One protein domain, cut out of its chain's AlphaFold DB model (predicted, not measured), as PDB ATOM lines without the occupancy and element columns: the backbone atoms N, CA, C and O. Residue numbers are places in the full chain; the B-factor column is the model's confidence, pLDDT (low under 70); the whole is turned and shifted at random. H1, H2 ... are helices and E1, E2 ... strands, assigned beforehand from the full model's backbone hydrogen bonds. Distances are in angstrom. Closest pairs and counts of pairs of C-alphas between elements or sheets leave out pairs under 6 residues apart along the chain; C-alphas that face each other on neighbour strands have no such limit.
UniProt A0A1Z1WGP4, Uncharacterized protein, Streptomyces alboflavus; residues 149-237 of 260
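AT A GLANCE: This is residues 149 to 237 of the 260 residues of an uncharacterized protein of Streptomyces alboflavus (UniProt A0A1Z1WGP4). What is the main picture? A small antiparallel sheet, order E1 - E2 - E3, has H1 packed along edge strand E3, while H2 crosses H1 and reaches the sheet with one end. What is printed? 89 residues with H1, H2, E1, E2, E3 in chain order, class mixed, are compact, with radius of gyration of the C-alphas 12.8 A and spans 34 by 32 by 19 A.

IN THESE COORDINATES: Where are the strands? E1 is residues 199 to 203, E2 209 to 213, E3 224 to 229, ending at C-alpha 229 (26.203, 40.999, -9.856). And the helices? H1, residues 154 to 165, begins at C-alpha 154 (15.498, 35.639, -16.587); H2, residues 175 to 191, is 24.3 A long.

HOW THE PARTS SIT: What joins the strands? In this meander, each strand the antiparallel neighbour of the one before, N 200 and O 212 are 2.8 A apart, N 211 and O 227 2.9 A. Where are the helices? H1 is on the sheet, over E3, closest C-alphas Ala 156 and Ser 227, 4.5 A. H2 only grazes it with residues 186 to 191. H1 and H2 touch, about perpendicular at 81 degrees, closest C-alphas Gly 161 and Thr 178, 5.4 A. Every O i to N i+4 pair is within hydrogen-bond range in H1, 11 of 13 in H2.

THE WHOLE: How large? The farthest C-alphas, Glu 218 and Leu 235, are 38.0 A apart; the printed part has no cut. Where is confidence low? Residues 215 to 219 and 232 to 237 are under 70.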
ATOM      1  N   PRO A 149      20.068  46.056 -28.398       89.44
ATOM      2  CA  PRO A 149      21.270  45.410 -28.918       89.44
ATOM      3  C   PRO A 149      21.672  44.158 -28.114       89.44
ATOM      4  O   PRO A 149      22.590  43.439 -28.496       89.44
ATOM      5  N   LEU A 150      21.004  43.905 -26.985       90.88
ATOM      6  CA  LEU A 150      21.268  42.808 -26.055       90.88
ATOM      7  C   LEU A 150      19.980  42.043 -25.751       90.88
ATOM      8  O   LEU A 150      18.887  42.619 -25.695       90.88
ATOM      9  N   THR A 151      20.123  40.753 -25.453       91.00
ATOM     10  CA  THR A 151      19.070  39.971 -24.807       91.00
ATOM     11  C   THR A 151      19.335  39.760 -23.324       91.00
ATOM     12  O   THR A 151      20.468  39.837 -22.864       91.00
ATOM     13  N   PHE A 152      18.282  39.514 -22.543       90.25
ATOM     14  CA  PHE A 152      18.363  39.316 -21.097       90.25
ATOM     15  C   PHE A 152      17.856  37.922 -20.751       90.25
ATOM     16  O   PHE A 152      16.741  37.550 -21.130       90.25
ATOM     17  N   LEU A 153      18.650  37.164 -19.996       87.94
ATOM     18  CA  LEU A 153      18.160  35.940 -19.376       87.94
ATOM     19  C   LEU A 153      17.330  36.262 -18.122       87.94
ATOM     20  O   LEU A 153      17.593  37.267 -17.454       87.94
ATOM     21  N   PRO A 154      16.355  35.405 -17.751       86.75
ATOM     22  CA  PRO A 154      15.498  35.639 -16.587       86.75
ATOM     23  C   PRO A 154      16.270  35.927 -15.292       86.75
ATOM     24  O   PRO A 154      15.876  36.792 -14.518       86.75
ATOM     25  N   THR A 155      17.407  35.261 -15.082       87.62
ATOM     26  CA  THR A 155      18.293  35.450 -13.922       87.62
ATOM     27  C   THR A 155      18.818  36.879 -13.795       87.62
ATOM     28  O   THR A 155      18.833  37.424 -12.692       87.62
ATOM     29  N   ALA A 156      19.216  37.501 -14.909       90.50
ATOM     30  CA  ALA A 156      19.688  38.883 -14.930       90.50
ATOM     31  C   ALA A 156      18.559  39.856 -14.562       90.50
ATOM     32  O   ALA A 156      18.763  40.743 -13.734       90.50
ATOM     33  N   VAL A 157      17.355  39.634 -15.106       90.44
ATOM     34  CA  VAL A 157      16.170  40.453 -14.801       90.44
ATOM     35  C   VAL A 157      15.790  40.362 -13.327       90.44
ATOM     36  O   VAL A 157      15.584  41.387 -12.675       90.44
ATOM     37  N   THR A 158      15.764  39.148 -12.777       88.81
ATOM     38  CA  THR A 158      15.464  38.920 -11.360       88.81
ATOM     39  C   THR A 158      16.468  39.604 -10.443       88.81
ATOM     40  O   THR A 158      16.067  40.286  -9.498       88.81
ATOM     41  N   PHE A 159      17.767  39.463 -10.720       91.00
ATOM     42  CA  PHE A 159      18.790  40.115  -9.909       91.00
ATOM     43  C   PHE A 159      18.669  41.642  -9.966       91.00
ATOM     44  O   PHE A 159      18.659  42.292  -8.922       91.00
ATOM     45  N   TYR A 160      18.538  42.209 -11.168       92.06
ATOM     46  CA  TYR A 160      18.485  43.655 -11.357       92.06
ATOM     47  C   TYR A 160      17.308  44.284 -10.609       92.06
ATOM     48  O   TYR A 160      17.487  45.248  -9.864       92.06
ATOM     49  N   GLY A 161      16.111  43.701 -10.741       91.12
ATOM     50  CA  GLY A 161      14.931  44.218 -10.055       91.12
ATOM     51  C   GLY A 161      15.016  44.086  -8.533       91.12
ATOM     52  O   GLY A 161      14.597  44.990  -7.808       91.12
ATOM     53  N   ARG A 162      15.639  43.015  -8.029       90.88
ATOM     54  CA  ARG A 162      15.916  42.871  -6.595       90.88
ATOM     55  C   ARG A 162      16.898  43.923  -6.088       90.88
ATOM     56  O   ARG A 162      16.664  44.494  -5.027       90.88
ATOM     57  N   TYR A 163      17.979  44.176  -6.825       90.19
ATOM     58  CA  TYR A 163      19.034  45.099  -6.407       90.19
ATOM     59  C   TYR A 163      18.584  46.566  -6.451       90.19
ATOM     60  O   TYR A 163      18.766  47.286  -5.474       90.19
ATOM     61  N   HIS A 164      17.963  47.007  -7.550       89.38
ATOM     62  CA  HIS A 164      17.590  48.416  -7.726       89.38
ATOM     63  C   HIS A 164      16.262  48.800  -7.076       89.38
ATOM     64  O   HIS A 164      16.107  49.941  -6.645       89.38
ATOM     65  N   PHE A 165      15.304  47.872  -7.006       90.25
ATOM     66  CA  PHE A 165      13.935  48.185  -6.581       90.25
ATOM     67  C   PHE A 165      13.485  47.413  -5.338       90.25
ATOM     68  O   PHE A 165      12.353  47.583  -4.890       90.25
ATOM     69  N   GLY A 166      14.341  46.557  -4.771       88.56
ATOM     70  CA  GLY A 166      14.010  45.769  -3.582       88.56
ATOM     71  C   GLY A 166      12.943  44.696  -3.824       88.56
ATOM     72  O   GLY A 166      12.369  44.178  -2.864       88.56
ATOM     73  N   TYR A 167      12.656  44.354  -5.085       88.44
ATOM     74  CA  TYR A 167      11.664  43.334  -5.411       88.44
ATOM     75  C   TYR A 167      12.118  41.960  -4.911       88.44
ATOM     76  O   TYR A 167      13.204  41.485  -5.243       88.44
ATOM     77  N   GLN A 168      11.274  41.310  -4.108       84.31
ATOM     78  CA  GLN A 168      11.504  39.928  -3.673       84.31
ATOM     79  C   GLN A 168      11.267  38.937  -4.821       84.31
ATOM     80  O   GLN A 168      11.925  37.901  -4.875       84.31
ATOM     81  N   ASP A 169      10.359  39.281  -5.740       82.25
ATOM     82  CA  ASP A 169      10.050  38.513  -6.941       82.25
ATOM     83  C   ASP A 169       9.667  39.438  -8.115       82.25
ATOM     84  O   ASP A 169       9.061  40.500  -7.924       82.25
ATOM     85  N   ILE A 170      10.012  39.028  -9.339       85.56
ATOM     86  CA  ILE A 170       9.657  39.733 -10.578       85.56
ATOM     87  C   ILE A 170       8.366  39.142 -11.151       85.56
ATOM     88  O   ILE A 170       8.350  38.362 -12.115       85.56
ATOM     89  N   GLY A 171       7.261  39.551 -10.533       83.56
ATOM     90  CA  GLY A 171       5.904  39.186 -10.921       83.56
ATOM     91  C   GLY A 171       5.337  40.032 -12.066       83.56
ATOM     92  O   GLY A 171       6.025  40.834 -12.696       83.56
ATOM     93  N   ALA A 172       4.040  39.851 -12.333       82.94
ATOM     94  CA  ALA A 172       3.342  40.513 -13.438       82.94
ATOM     95  C   ALA A 172       3.341  42.050 -13.341       82.94
ATOM     96  O   ALA A 172       3.418  42.720 -14.365       82.94
ATOM     97  N   ALA A 173       3.282  42.590 -12.119       82.88
ATOM     98  CA  ALA A 173       3.190  44.029 -11.863       82.88
ATOM     99  C   ALA A 173       4.546  44.760 -11.886       82.88
ATOM    100  O   ALA A 173       4.586  45.973 -12.067       82.88
ATOM    101  N   THR A 174       5.658  44.051 -11.674       87.31
ATOM    102  CA  THR A 174       6.996  44.656 -11.514       87.31
ATOM    103  C   THR A 174       7.929  44.388 -12.690       87.31
ATOM    104  O   THR A 174       8.965  45.050 -12.827       87.31
ATOM    105  N   PHE A 175       7.572  43.446 -13.568       89.00
ATOM    106  CA  PHE A 175       8.398  43.082 -14.712       89.00
ATOM    107  C   PHE A 175       8.589  44.238 -15.695       89.00
ATOM    108  O   PHE A 175       9.729  44.525 -16.042       89.00
ATOM    109  N   ALA A 176       7.518  44.922 -16.114       89.50
ATOM    110  CA  ALA A 176       7.607  45.999 -17.104       89.50
ATOM    111  C   ALA A 176       8.551  47.122 -16.647       89.50
ATOM    112  O   ALA A 176       9.449  47.521 -17.387       89.50
ATOM    113  N   HIS A 177       8.413  47.568 -15.394       90.19
ATOM    114  CA  HIS A 177       9.312  48.550 -14.794       90.19
ATOM    115  C   HIS A 177      10.775  48.075 -14.793       90.19
ATOM    116  O   HIS A 177      11.656  48.797 -15.257       90.19
ATOM    117  N   THR A 178      11.022  46.841 -14.339       91.62
ATOM    118  CA  THR A 178      12.374  46.260 -14.299       91.62
ATOM    119  C   THR A 178      12.983  46.150 -15.697       91.62
ATOM    120  O   THR A 178      14.131  46.536 -15.905       91.62
ATOM    121  N   PHE A 179      12.206  45.666 -16.668       92.06
ATOM    122  CA  PHE A 179      12.623  45.532 -18.059       92.06
ATOM    123  C   PHE A 179      12.996  46.884 -18.668       92.06
ATOM    124  O   PHE A 179      14.056  46.992 -19.277       92.06
ATOM    125  N   HIS A 180      12.168  47.917 -18.490       90.88
ATOM    126  CA  HIS A 180      12.460  49.243 -19.030       90.88
ATOM    127  C   HIS A 180      13.747  49.825 -18.442       90.88
ATOM    128  O   HIS A 180      14.608  50.243 -19.212       90.88
ATOM    129  N   ALA A 181      13.926  49.749 -17.121       91.31
ATOM    130  CA  ALA A 181      15.146  50.222 -16.470       91.31
ATOM    131  C   ALA A 181      16.402  49.490 -16.978       91.31
ATOM    132  O   ALA A 181      17.399  50.122 -17.324       91.31
ATOM    133  N   MET A 182      16.340  48.160 -17.114       93.19
ATOM    134  CA  MET A 182      17.436  47.390 -17.711       93.19
ATOM    135  C   MET A 182      17.684  47.760 -19.169       93.19
ATOM    136  O   MET A 182      18.830  47.843 -19.600       93.19
ATOM    137  N   ALA A 183      16.621  47.966 -19.941       92.25
ATOM    138  CA  ALA A 183      16.710  48.327 -21.344       92.25
ATOM    139  C   ALA A 183      17.342  49.716 -21.546       92.25
ATOM    140  O   ALA A 183      18.066  49.906 -22.519       92.25
ATOM    141  N   ASP A 184      17.091  50.670 -20.642       91.25
ATOM    142  CA  ASP A 184      17.762  51.980 -20.651       91.25
ATOM    143  C   ASP A 184      19.273  51.824 -20.408       91.25
ATOM    144  O   ASP A 184      20.094  52.405 -21.123       91.25
ATOM    145  N   GLU A 185      19.660  50.989 -19.440       92.44
ATOM    146  CA  GLU A 185      21.073  50.776 -19.113       92.44
ATOM    147  C   GLU A 185      21.804  49.938 -20.177       92.44
ATOM    148  O   GLU A 185      22.978  50.180 -20.465       92.44
ATOM    149  N   ALA A 186      21.106  49.007 -20.833       91.75
ATOM    150  CA  ALA A 186      21.670  48.110 -21.838       91.75
ATOM    151  C   ALA A 186      22.329  48.847 -23.011       91.75
ATOM    152  O   ALA A 186      23.346  48.379 -23.512       91.75
ATOM    153  N   GLN A 187      21.815  50.014 -23.415       88.12
ATOM    154  CA  GLN A 187      22.455  50.842 -24.447       88.12
ATOM    155  C   GLN A 187      23.827  51.359 -23.993       88.12
ATOM    156  O   GLN A 187      24.799  51.334 -24.747       88.12
ATOM    157  N   THR A 188      23.933  51.781 -22.728       90.75
ATOM    158  CA  THR A 188      25.207  52.236 -22.151       90.75
ATOM    159  C   THR A 188      26.186  51.075 -22.010       90.75
ATOM    160  O   THR A 188      27.361  51.219 -22.342       90.75
ATOM    161  N   VAL A 189      25.709  49.929 -21.523       92.12
ATOM    162  CA  VAL A 189      26.511  48.710 -21.365       92.12
ATOM    163  C   VAL A 189      27.027  48.232 -22.722       92.12
ATOM    164  O   VAL A 189      28.223  47.996 -22.870       92.12
ATOM    165  N   TYR A 190      26.162  48.172 -23.735       90.69
ATOM    166  CA  TYR A 190      26.540  47.784 -25.091       90.69
ATOM    167  C   TYR A 190      27.575  48.737 -25.703       90.69
ATOM    168  O   TYR A 190      28.547  48.282 -26.293       90.69
ATOM    169  N   GLY A 191      27.440  50.052 -25.498       89.38
ATOM    170  CA  GLY A 191      28.415  51.034 -25.989       89.38
ATOM    171  C   GLY A 191      29.809  50.942 -25.348       89.38
ATOM    172  O   GLY A 191      30.766  51.478 -25.900       89.38
ATOM    173  N   ARG A 192      29.941  50.273 -24.195       88.25
ATOM    174  CA  ARG A 192      31.226  50.013 -23.513       88.25
ATOM    175  C   ARG A 192      31.795  48.629 -23.819       88.25
ATOM    176  O   ARG A 192      32.897  48.318 -23.378       88.25
ATOM    177  N   TRP A 193      31.023  47.783 -24.486       86.69
ATOM    178  CA  TRP A 193      31.399  46.413 -24.763       86.69
ATOM    179  C   TRP A 193      32.300  46.342 -26.002       86.69
ATOM    180  O   TRP A 193      31.976  46.868 -27.065       86.69
ATOM    181  N   GLU A 194      33.434  45.659 -25.869       75.25
ATOM    182  CA  GLU A 194      34.291  45.304 -26.995       75.25
ATOM    183  C   GLU A 194      33.622  44.151 -27.747       75.25
ATOM    184  O   GLU A 194      33.592  43.034 -27.237       75.25
ATOM    185  N   THR A 195      33.077  44.429 -28.936       79.75
ATOM    186  CA  THR A 195      32.233  43.577 -29.812       79.75
ATOM    187  C   THR A 195      32.902  42.291 -30.337       79.75
ATOM    188  O   THR A 195      32.621  41.800 -31.429       79.75
ATOM    189  N   THR A 196      33.809  41.725 -29.554       83.06
ATOM    190  CA  THR A 196      34.567  40.510 -29.815       83.06
ATOM    191  C   THR A 196      33.817  39.274 -29.311       83.06
ATOM    192  O   THR A 196      33.084  39.348 -28.321       83.06
ATOM    193  N   PRO A 197      33.987  38.106 -29.954       85.00
ATOM    194  CA  PRO A 197      33.376  36.874 -29.474       85.00
ATOM    195  C   PRO A 197      33.895  36.457 -28.089       85.00
ATOM    196  O   PRO A 197      35.097  36.507 -27.840       85.00
ATOM    197  N   GLY A 198      33.012  35.991 -27.202       85.50
ATOM    198  CA  GLY A 198      33.388  35.393 -25.920       85.50
ATOM    199  C   GLY A 198      32.466  35.745 -24.754       85.50
ATOM    200  O   GLY A 198      31.286  36.058 -24.929       85.50
ATOM    201  N   HIS A 199      33.035  35.647 -23.551       88.38
ATOM    202  CA  HIS A 199      32.415  36.045 -22.291       88.38
ATOM    203  C   HIS A 199      33.032  37.350 -21.803       88.38
ATOM    204  O   HIS A 199      34.250  37.444 -21.660       88.38
ATOM    205  N   HIS A 200      32.180  38.324 -21.506       90.50
ATOM    206  CA  HIS A 200      32.588  39.688 -21.199       90.50
ATOM    207  C   HIS A 200      31.976  40.170 -19.899       90.50
ATOM    208  O   HIS A 200      30.852  39.804 -19.555       90.50
ATOM    209  N   PHE A 201      32.710  41.037 -19.210       92.69
ATOM    210  CA  PHE A 201      32.281  41.673 -17.972       92.69
ATOM    211  C   PHE A 201      32.272  43.178 -18.175       92.69
ATOM    212  O   PHE A 201      33.325  43.799 -18.303       92.69
ATOM    213  N   VAL A 202      31.082  43.765 -18.204       93.25
ATOM    214  CA  VAL A 202      30.920  45.194 -18.463       93.25
ATOM    215  C   VAL A 202      30.304  45.856 -17.246       93.25
ATOM    216  O   VAL A 202      29.286  45.408 -16.726       93.25
ATOM    217  N   LYS A 203      30.937  46.927 -16.770       92.44
ATOM    218  CA  LYS A 203      30.440  47.691 -15.628       92.44
ATOM    219  C   LYS A 203      29.442  48.750 -16.093       92.44
ATOM    220  O   LYS A 203      29.748  49.541 -16.991       92.44
ATOM    221  N   ASP A 204      28.276  48.786 -15.463       91.25
ATOM    222  CA  ASP A 204      27.244  49.790 -15.733       91.25
ATOM    223  C   ASP A 204      27.494  51.108 -14.973       91.25
ATOM    224  O   ASP A 204      28.546  51.295 -14.350       91.25
ATOM    225  N   ARG A 205      26.577  52.079 -15.066       87.50
ATOM    226  CA  ARG A 205      26.709  53.368 -14.352       87.50
ATOM    227  C   ARG A 205      26.595  53.248 -12.832       87.50
ATOM    228  O   ARG A 205      27.224  54.029 -12.123       87.50
ATOM    229  N   SER A 206      25.812  52.294 -12.338       86.88
ATOM    230  CA  SER A 206      25.633  52.033 -10.902       86.88
ATOM    231  C   SER A 206      26.792  51.238 -10.293       86.88
ATOM    232  O   SER A 206      26.965  51.179  -9.078       86.88
ATOM    233  N   GLY A 207      27.616  50.656 -11.159       87.88
ATOM    234  CA  GLY A 207      28.778  49.871 -10.818       87.88
ATOM    235  C   GLY A 207      28.538  48.368 -10.769       87.88
ATOM    236  O   GLY A 207      29.480  47.654 -10.419       87.88
ATOM    237  N   LEU A 208      27.349  47.889 -11.150       92.12
ATOM    238  CA  LEU A 208      27.081  46.466 -11.326       92.12
ATOM    239  C   LEU A 208      27.860  45.916 -12.518       92.12
ATOM    240  O   LEU A 208      28.102  46.610 -13.507       92.12
ATOM    241  N   ILE A 209      28.234  44.644 -12.422       93.12
ATOM    242  CA  ILE A 209      28.946  43.917 -13.466       93.12
ATOM    243  C   ILE A 209      27.938  43.068 -14.235       93.12
ATOM    244  O   ILE A 209      27.315  42.164 -13.678       93.12
ATOM    245  N   TRP A 210      27.801  43.362 -15.522       95.00
ATOM    246  CA  TRP A 210      26.970  42.645 -16.477       95.00
ATOM    247  C   TRP A 210      27.822  41.593 -17.182       95.00
ATOM    248  O   TRP A 210      28.838  41.924 -17.795       95.00
ATOM    249  N   THR A 211      27.414  40.328 -17.091       93.25
ATOM    250  CA  THR A 211      28.058  39.229 -17.822       93.25
ATOM    251  C   THR A 211      27.364  39.043 -19.155       93.25
ATOM    252  O   THR A 211      26.176  38.717 -19.189       93.25
ATOM    253  N   ILE A 212      28.106  39.239 -20.241       92.31
ATOM    254  CA  ILE A 212      27.606  39.156 -21.611       92.31
ATOM    255  C   ILE A 212      28.261  37.961 -22.298       92.31
ATOM    256  O   ILE A 212      29.478  37.794 -22.231       92.31
ATOM    257  N   THR A 213      27.465  37.134 -22.973       89.88
ATOM    258  CA  THR A 213      27.958  36.091 -23.873       89.88
ATOM    259  C   THR A 213      27.541  36.388 -25.304       89.88
ATOM    260  O   THR A 213      26.397  36.754 -25.568       89.88
ATOM    261  N   THR A 214      28.472  36.224 -26.237       84.88
ATOM    262  CA  THR A 214      28.208  36.349 -27.677       84.88
ATOM    263  C   THR A 214      27.925  35.011 -28.341       84.88
ATOM    264  O   THR A 214      27.877  34.955 -29.569       84.88
ATOM    265  N   ALA A 215      27.872  33.918 -27.573       69.00
ATOM    266  CA  ALA A 215      27.594  32.613 -28.142       69.00
ATOM    267  C   ALA A 215      26.229  32.697 -28.843       69.00
ATOM    268  O   ALA A 215      25.240  33.008 -28.170       69.00
ATOM    269  N   PRO A 216      26.165  32.485 -30.171       60.69
ATOM    270  CA  PRO A 216      24.902  32.544 -30.880       60.69
ATOM    271  C   PRO A 216      23.976  31.503 -30.262       60.69
ATOM    272  O   PRO A 216      24.332  30.331 -30.130       60.69
ATOM    273  N   SER A 217      22.801  31.951 -29.836       67.25
ATOM    274  CA  SER A 217      21.745  31.028 -29.446       67.25
ATOM    275  C   SER A 217      20.973  30.623 -30.698       67.25
ATOM    276  O   SER A 217      20.879  31.405 -31.643       67.25
ATOM    277  N   GLU A 218      20.352  29.443 -30.693       68.38
ATOM    278  CA  GLU A 218      19.445  29.022 -31.777       68.38
ATOM    279  C   GLU A 218      18.273  29.997 -31.998       68.38
ATOM    280  O   GLU A 218      17.547  29.883 -32.983       68.38
ATOM    281  N   HIS A 219      18.054  30.932 -31.072       68.31
ATOM    282  CA  HIS A 219      16.850  31.747 -31.005       68.31
ATOM    283  C   HIS A 219      17.113  33.254 -30.994       68.31
ATOM    284  O   HIS A 219      16.162  34.004 -30.829       68.31
ATOM    285  N   SER A 220      18.366  33.703 -31.093       78.75
ATOM    286  CA  SER A 220      18.705  35.129 -31.101       78.75
ATOM    287  C   SER A 220      20.115  35.349 -31.625       78.75
ATOM    288  O   SER A 220      21.059  34.701 -31.157       78.75
ATOM    289  N   ALA A 221      20.252  36.315 -32.534       81.06
ATOM    290  CA  ALA A 221      21.544  36.786 -33.033       81.06
ATOM    291  C   ALA A 221      22.217  37.771 -32.062       81.06
ATOM    292  O   ALA A 221      23.427  37.994 -32.132       81.06
ATOM    293  N   LYS A 222      21.441  38.354 -31.140       88.00
ATOM    294  CA  LYS A 222      21.930  39.311 -30.148       88.00
ATOM    295  C   LYS A 222      22.748  38.625 -29.049       88.00
ATOM    296  O   LYS A 222      22.351  37.555 -28.573       88.00
ATOM    297  N   PRO A 223      23.822  39.271 -28.563       90.06
ATOM    298  CA  PRO A 223      24.522  38.838 -27.361       90.06
ATOM    299  C   PRO A 223      23.585  38.821 -26.147       90.06
ATOM    300  O   PRO A 223      22.679  39.649 -26.028       90.06
ATOM    301  N   ALA A 224      23.806  37.879 -25.233       90.50
ATOM    302  CA  ALA A 224      22.939  37.640 -24.087       90.50
ATOM    303  C   ALA A 224      23.599  38.059 -22.771       90.50
ATOM    304  O   ALA A 224      24.714  37.649 -22.451       90.50
ATOM    305  N   VAL A 225      22.870  38.824 -21.966       92.00
ATOM    306  CA  VAL A 225      23.200  39.118 -20.572       92.00
ATOM    307  C   VAL A 225      22.763  37.928 -19.722       92.00
ATOM    308  O   VAL A 225      21.570  37.712 -19.492       92.00
ATOM    309  N   THR A 226      23.731  37.139 -19.261       89.00
ATOM    310  CA  THR A 226      23.475  35.890 -18.529       89.00
ATOM    311  C   THR A 226      23.301  36.107 -17.030       89.00
ATOM    312  O   THR A 226      22.573  35.368 -16.362       89.00
ATOM    313  N   SER A 227      23.974  37.117 -16.485       89.81
ATOM    314  CA  SER A 227      23.935  37.457 -15.066       89.81
ATOM    315  C   SER A 227      24.373  38.899 -14.837       89.81
ATOM    316  O   SER A 227      25.098  39.489 -15.639       89.81
ATOM    317  N   ILE A 228      23.919  39.454 -13.717       91.62
ATOM    318  CA  ILE A 228      24.335  40.753 -13.193       91.62
ATOM    319  C   ILE A 228      24.679  40.533 -11.723       91.62
ATOM    320  O   ILE A 228      23.987  39.774 -11.043       91.62
ATOM    321  N   TYR A 229      25.763  41.132 -11.245       89.25
ATOM    322  CA  TYR A 229      26.203  40.999  -9.856       89.25
ATOM    323  C   TYR A 229      26.942  42.259  -9.382       89.25
ATOM    324  O   TYR A 229      27.417  43.042 -10.212       89.25
ATOM    325  N   PRO A 230      27.030  42.501  -8.062       87.62
ATOM    326  CA  PRO A 230      27.752  43.652  -7.546       87.62
ATOM    327  C   PRO A 230      29.268  43.429  -7.685       87.62
ATOM    328  O   PRO A 230      29.728  42.288  -7.758       87.62
ATOM    329  N   PRO A 231      30.083  44.492  -7.732       79.06
ATOM    330  CA  PRO A 231      31.532  44.339  -7.755       79.06
ATOM    331  C   PRO A 231      32.001  43.613  -6.484       79.06
ATOM    332  O   PRO A 231      31.516  43.916  -5.394       79.06
ATOM    333  N   ARG A 232      32.938  42.660  -6.625       67.00
ATOM    334  CA  ARG A 232      33.457  41.865  -5.492       67.00
ATOM    335  C   ARG A 232      33.895  42.784  -4.350       67.00
ATOM    336  O   ARG A 232      34.697  43.689  -4.577       67.00
ATOM    337  N   GLY A 233      33.405  42.514  -3.139       53.22
ATOM    338  CA  GLY A 233      33.722  43.303  -1.940       53.22
ATOM    339  C   GLY A 233      32.767  44.474  -1.678       53.22
ATOM    340  O   GLY A 233      33.024  45.281  -0.787       53.22
ATOM    341  N   ALA A 234      31.666  44.580  -2.425       51.62
ATOM    342  CA  ALA A 234      30.559  45.463  -2.076       51.62
ATOM    343  C   ALA A 234      29.783  44.905  -0.868       51.62
ATOM    344  O   ALA A 234      29.622  43.695  -0.730       51.62
ATOM    345  N   LEU A 235      29.243  45.786  -0.016       48.25
ATOM    346  CA  LEU A 235      28.545  45.435   1.236       48.25
ATOM    347  C   LEU A 235      27.433  44.372   1.086       48.25
ATOM    348  O   LEU A 235      27.114  43.669   2.040       48.25
ATOM    349  N   THR A 236      26.858  44.222  -0.109       48.44
ATOM    350  CA  THR A 236      25.841  43.211  -0.436       48.44
ATOM    351  C   THR A 236      26.367  41.774  -0.536       48.44
ATOM    352  O   THR A 236      25.555  40.847  -0.492       48.44
ATOM    353  N   ASP A 237      27.688  41.580  -0.636       42.31
ATOM    354  CA  ASP A 237      28.353  40.270  -0.554       42.31
ATOM    355  C   ASP A 237      28.452  39.759   0.894       42.31
ATOM    356  O   ASP A 237      28.750  38.585   1.114       42.31
TER     357      ASP A 237